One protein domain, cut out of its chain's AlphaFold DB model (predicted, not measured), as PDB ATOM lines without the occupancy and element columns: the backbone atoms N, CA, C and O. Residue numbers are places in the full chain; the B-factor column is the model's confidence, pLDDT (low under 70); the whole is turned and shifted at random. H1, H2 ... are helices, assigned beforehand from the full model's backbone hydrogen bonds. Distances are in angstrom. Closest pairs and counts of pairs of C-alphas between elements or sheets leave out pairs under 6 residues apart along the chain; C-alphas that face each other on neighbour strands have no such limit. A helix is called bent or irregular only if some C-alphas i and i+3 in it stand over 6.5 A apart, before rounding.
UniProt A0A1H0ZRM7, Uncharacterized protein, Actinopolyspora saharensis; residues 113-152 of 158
ATOM      1  N   ARG A 113      12.382  11.701 -13.016       83.25
ATOM      2  CA  ARG A 113      13.090  10.779 -12.130       83.25
ATOM      3  C   ARG A 113      12.599  10.900 -10.695       83.25
ATOM      4  O   ARG A 113      12.377   9.870 -10.065       83.25
ATOM      5  N   ALA A 114      12.406  12.122 -10.197       86.88
ATOM      6  CA  ALA A 114      11.840  12.363  -8.873       86.88
ATOM      7  C   ALA A 114      10.430  11.761  -8.753       86.88
ATOM      8  O   ALA A 114      10.186  10.971  -7.845       86.88
ATOM      9  N   LYS A 115       9.544  12.019  -9.726       88.12
ATOM     10  CA  LYS A 115       8.187  11.445  -9.771       88.12
ATOM     11  C   LYS A 115       8.205   9.912  -9.821       88.12
ATOM     12  O   LYS A 115       7.455   9.261  -9.106       88.12
ATOM     13  N   LEU A 116       9.093   9.304 -10.609       88.69
ATOM     14  CA  LEU A 116       9.213   7.843 -10.717       88.69
ATOM     15  C   LEU A 116       9.804   7.172  -9.464       88.69
ATOM     16  O   LEU A 116       9.713   5.943  -9.334       88.69
ATOM     17  N   GLN A 117      10.401   7.922  -8.528       90.00
ATOM     18  CA  GLN A 117      10.770   7.383  -7.212       90.00
ATOM     19  C   GLN A 117       9.536   7.098  -6.349       90.00
ATOM     20  O   GLN A 117       9.575   6.177  -5.529       90.00
ATOM     21  N   GLU A 118       8.428   7.801  -6.584       94.88
ATOM     22  CA  GLU A 118       7.179   7.582  -5.868       94.88
ATOM     23  C   GLU A 118       6.550   6.240  -6.261       94.88
ATOM     24  O   GLU A 118       6.237   5.970  -7.423       94.88
ATOM     25  N   HIS A 119       6.325   5.381  -5.264       92.88
ATOM     26  CA  HIS A 119       5.789   4.035  -5.479       92.88
ATOM     27  C   HIS A 119       4.447   4.044  -6.228       92.88
ATOM     28  O   HIS A 119       4.220   3.214  -7.107       92.88
ATOM     29  N   ARG A 120       3.556   4.987  -5.893       91.50
ATOM     30  CA  ARG A 120       2.226   5.094  -6.513       91.50
ATOM     31  C   ARG A 120       2.316   5.485  -7.986       91.50
ATOM     32  O   ARG A 120       1.690   4.829  -8.810       91.50
ATOM     33  N   VAL A 121       3.140   6.480  -8.318       92.31
ATOM     34  CA  VAL A 121       3.379   6.906  -9.707       92.31
ATOM     35  C   VAL A 121       3.951   5.752 -10.528       92.31
ATOM     36  O   VAL A 121       3.470   5.475 -11.624       92.31
ATOM     37  N   ARG A 122       4.914   5.005  -9.973       93.56
ATOM     38  CA  ARG A 122       5.480   3.828 -10.646       93.56
ATOM     39  C   ARG A 122       4.441   2.733 -10.883       93.56
ATOM     40  O   ARG A 122       4.418   2.158 -11.964       93.56
ATOM     41  N   ALA A 123       3.578   2.451  -9.907       92.50
ATOM     42  CA  ALA A 123       2.520   1.450 -10.052       92.50
ATOM     43  C   ALA A 123       1.517   1.824 -11.159       92.50
ATOM     44  O   ALA A 123       1.121   0.958 -11.938       92.50
ATOM     45  N   ILE A 124       1.152   3.106 -11.256       92.00
ATOM     46  CA  ILE A 124       0.286   3.619 -12.327       92.00
ATOM     47  C   ILE A 124       0.979   3.469 -13.683       92.00
ATOM     48  O   ILE A 124       0.397   2.884 -14.589       92.00
ATOM     49  N   ALA A 125       2.233   3.917 -13.806       90.62
ATOM     50  CA  ALA A 125       2.992   3.836 -15.055       90.62
ATOM     51  C   ALA A 125       3.150   2.390 -15.560       90.62
ATOM     52  O   ALA A 125       2.939   2.128 -16.740       90.62
ATOM     53  N   MET A 126       3.466   1.444 -14.666       93.56
ATOM     54  CA  MET A 126       3.595   0.027 -15.026       93.56
ATOM     55  C   MET A 126       2.277  -0.555 -15.544       93.56
ATOM     56  O   MET A 126       2.290  -1.291 -16.523       93.56
ATOM     57  N   ARG A 127       1.144  -0.202 -14.925       91.56
ATOM     58  CA  ARG A 127      -0.178  -0.678 -15.356       91.56
ATOM     59  C   ARG A 127      -0.643  -0.008 -16.649       91.56
ATOM     60  O   ARG A 127      -1.218  -0.675 -17.497       91.56
ATOM     61  N   ALA A 128      -0.390   1.290 -16.806       91.31
ATOM     62  CA  ALA A 128      -0.730   2.030 -18.019       91.31
ATOM     63  C   ALA A 128       0.061   1.526 -19.237       91.31
ATOM     64  O   ALA A 128      -0.494   1.436 -20.326       91.31
ATOM     65  N   GLY A 129       1.322   1.121 -19.048       88.81
ATOM     66  CA  GLY A 129       2.156   0.563 -20.117       88.81
ATOM     67  C   GLY A 129       1.700  -0.799 -20.659       88.81
ATOM     68  O   GLY A 129       2.169  -1.203 -21.719       88.81
ATOM     69  N   GLU A 130       0.801  -1.504 -19.964       91.94
ATOM     70  CA  GLU A 130       0.182  -2.752 -20.445       91.94
ATOM     71  C   GLU A 130      -1.063  -2.503 -21.314       91.94
ATOM     72  O   GLU A 130      -1.550  -3.425 -21.969       91.94
ATOM     73  N   LEU A 131      -1.593  -1.275 -21.313       92.88
ATOM     74  CA  LEU A 131      -2.775  -0.890 -22.084       92.88
ATOM     75  C   LEU A 131      -2.405  -0.591 -23.542       92.88
ATOM     76  O   LEU A 131      -1.274  -0.199 -23.834       92.88
ATOM     77  N   ASP A 132      -3.366  -0.730 -24.457       92.00
ATOM     78  CA  ASP A 132      -3.209  -0.223 -25.822       92.00
ATOM     79  C   ASP A 132      -3.222   1.317 -25.862       92.00
ATOM     80  O   ASP A 132      -3.650   1.972 -24.912       92.00
ATOM     81  N   ALA A 133      -2.749   1.894 -26.970       85.88
ATOM     82  CA  ALA A 133      -2.590   3.340 -27.106       85.88
ATOM     83  C   ALA A 133      -3.903   4.123 -26.901       85.88
ATOM     84  O   ALA A 133      -3.889   5.156 -26.243       85.88
ATOM     85  N   GLY A 134      -5.043   3.612 -27.381       89.38
ATOM     86  CA  GLY A 134      -6.326   4.304 -27.223       89.38
ATOM     87  C   GLY A 134      -6.799   4.330 -25.769       89.38
ATOM     88  O   GLY A 134      -7.345   5.326 -25.301       89.38
ATOM     89  N   LEU A 135      -6.547   3.254 -25.021       90.19
ATOM     90  CA  LEU A 135      -6.816   3.216 -23.582       90.19
ATOM     91  C   LEU A 135      -5.819   4.054 -22.771       90.19
ATOM     92  O   LEU A 135      -6.200   4.598 -21.736       90.19
ATOM     93  N   GLN A 136      -4.566   4.177 -23.217       91.06
ATOM     94  CA  GLN A 136      -3.602   5.097 -22.605       91.06
ATOM     95  C   GLN A 136      -4.079   6.549 -22.731       91.06
ATOM     96  O   GLN A 136      -4.086   7.257 -21.724       91.06
ATOM     97  N   ASP A 137      -4.557   6.950 -23.913       89.50
ATOM     98  CA  ASP A 137      -5.135   8.280 -24.145       89.50
ATOM     99  C   ASP A 137      -6.339   8.528 -23.224       89.50
ATOM    100  O   ASP A 137      -6.407   9.544 -22.537       89.50
ATOM    101  N   GLN A 138      -7.238   7.547 -23.090       89.56
ATOM    102  CA  GLN A 138      -8.394   7.668 -22.198       89.56
ATOM    103  C   GLN A 138      -8.004   7.809 -20.714       89.56
ATOM    104  O   GLN A 138      -8.686   8.490 -19.944       89.56
ATOM    105  N   VAL A 139      -6.920   7.158 -20.278       90.81
ATOM    106  CA  VAL A 139      -6.388   7.330 -18.917       90.81
ATOM    107  C   VAL A 139      -5.826   8.739 -18.728       90.81
ATOM    108  O   VAL A 139      -6.040   9.316 -17.661       90.81
ATOM    109  N   LEU A 140      -5.141   9.294 -19.732       90.75
ATOM    110  CA  LEU A 140      -4.646  10.673 -19.695       90.75
ATOM    111  C   LEU A 140      -5.805  11.671 -19.585       90.75
ATOM    112  O   LEU A 140      -5.803  12.481 -18.662       90.75
ATOM    113  N   ASP A 141      -6.848  11.519 -20.405       91.12
ATOM    114  CA  ASP A 141      -8.050  12.366 -20.349       91.12
ATOM    115  C   ASP A 141      -8.715  12.339 -18.960       91.12
ATOM    116  O   ASP A 141      -9.161  13.360 -18.429       91.12
ATOM    117  N   MET A 142      -8.781  11.157 -18.335       88.69
ATOM    118  CA  MET A 142      -9.345  11.017 -16.991       88.69
ATOM    119  C   MET A 142      -8.484  11.715 -15.931       88.69
ATOM    120  O   MET A 142      -9.030  12.282 -14.986       88.69
ATOM    121  N   LEU A 143      -7.154  11.671 -16.058       90.38
ATOM    122  CA  LEU A 143      -6.250  12.379 -15.149       90.38
ATOM    123  C   LEU A 143      -6.409  13.897 -15.286       90.38
ATOM    124  O   LEU A 143      -6.522  14.570 -14.263       90.38
ATOM    125  N   ASP A 144      -6.526  14.408 -16.512       89.12
ATOM    126  CA  ASP A 144      -6.756  15.834 -16.777       89.12
ATOM    127  C   ASP A 144      -8.073  16.320 -16.144       89.12
ATOM    128  O   ASP A 144      -8.110  17.361 -15.483       89.12
ATOM    129  N   MET A 145      -9.146  15.521 -16.234       86.88
ATOM    130  CA  MET A 145     -10.427  15.818 -15.574       86.88
ATOM    131  C   MET A 145     -10.306  15.883 -14.038       86.88
ATOM    132  O   MET A 145     -11.013  16.650 -13.375       86.88
ATOM    133  N   LEU A 146      -9.442  15.055 -13.445       85.38
ATOM    134  CA  LEU A 146      -9.235  15.022 -11.996       85.38
ATOM    135  C   LEU A 146      -8.373  16.191 -11.499       85.38
ATOM    136  O   LEU A 146      -8.597  16.641 -10.369       85.38
ATOM    137  N   ASP A 147      -7.456  16.686 -12.334       79.94
ATOM    138  CA  ASP A 147      -6.580  17.832 -12.057       79.94
ATOM    139  C   ASP A 147      -7.278  19.195 -12.243       79.94
ATOM    140  O   ASP A 147      -6.791  20.204 -11.725       79.94
ATOM    141  N   GLU A 148      -8.448  19.256 -12.895       69.12
ATOM    142  CA  GLU A 148      -9.226  20.500 -12.984       69.12
ATOM    143  C   GLU A 148      -9.591  21.036 -11.582       69.12
ATOM    144  O   GLU A 148     -10.196  20.308 -10.774       69.12
ATOM    145  N   PRO A 149      -9.298  22.318 -11.275       59.41
ATOM    146  CA  PRO A 149      -9.626  22.908  -9.987       59.41
ATOM    147  C   PRO A 149     -11.148  22.909  -9.752       59.41
ATOM    148  O   PRO A 149     -11.934  23.093 -10.687       59.41
ATOM    149  N   PRO A 150     -11.601  22.753  -8.493       58.62
ATOM    150  CA  PRO A 150     -13.016  22.557  -8.155       58.62
ATOM    151  C   PRO A 150     -13.947  23.706  -8.582       58.62
ATOM    152  O   PRO A 150     -15.164  23.523  -8.602       58.62
ATOM    153  N   GLU A 151     -13.404  24.872  -8.937       57.53
ATOM    154  CA  GLU A 151     -14.173  26.026  -9.412       57.53
ATOM    155  C   GLU A 151     -14.724  25.841 -10.838       57.53
ATOM    156  O   GLU A 151     -15.822  26.315 -11.121       57.53
ATOM    157  N   GLN A 152     -14.048  25.077 -11.706       52.84
ATOM    158  CA  GLN A 152     -14.485  24.864 -13.098       52.84
ATOM    159  C   GLN A 152     -15.521  23.736 -13.241       52.84
ATOM    160  O   GLN A 152     -16.403  23.809 -14.097       52.84
TER     161      GLN A 152
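What this domain is: This is residues 113 to 152 of the 158 residues of an uncharacterized protein of Actinopolyspora saharensis (UniProt A0A1H0ZRM7). The longest helix, H3, and the helix before it, H2, make an open V, meeting only near the end of H2 and the start of H3, where residues 129 to 132 turn the chain from one arm to the other. The short helix H1 sits at the other end of H2, and residues 148 to 152 run on as a tail beyond the far end of H3. The printed part has 40 residues with three named helices, H1, H2 and H3 in that order along the chain, and no named strand; its class is all helix, and 30 of the 40 residues are in the helices. The whole is loose, with a radius of gyration of the C-alphas of 12.0 A, and flat, with spans of 31 by 26 by 13 A.

Where its parts are: H3 is residues 133 to 147, with 21.3 A from first to last C-alpha; it begins at C-alpha 133 at (-2.590, 3.340, -27.106) and ends at C-alpha 147 at (-6.580, 17.832, -12.057). H2 is residues 119 to 128, with 14.3 A from first to last C-alpha. H1 is residues 113 to 117, 6.4 A long by the same measure, and begins at C-alpha 113 at (13.090, 10.779, -12.130).

How they stand to each other: H3 and H2 are close but not clearly touching, with 2 pairs of C-alphas within 8 A. Their closest C-alphas are those of Ala 128 and Gln 136, 6.2 A apart. The two helices run opposite ways at a steep tilt of 39 degrees, and their centres are 14.0 A apart. H2 and H1 are also close but not clearly touching; their closest C-alphas, those of Leu 116 and Arg 122, are 5.5 A apart. H1 and H3 are apart. In H1, H2 and H3 every O i to N i+4 pair is within hydrogen-bond range. No helix is bent or irregular.

The domain as a whole: The two C-alphas farthest apart are those of Glu 130 and Glu 151, at 34.0 A; the C-alphas of Arg 113 and Gln 152, the first and last printed, are 31.0 A apart. The printed part has no cut. The link from H1 to H2, of 1 residue, and the link from H2 to H3, of 4 residues, are both tight. Residues 117 to 124, of which 119 to 124 belong to H2, stand free, and residues 141 to 152, of which 141 to 147 belong to H3, stand free too. The mean pLDDT of the printed part is 86.1, and residues 148 to 152 are under 70.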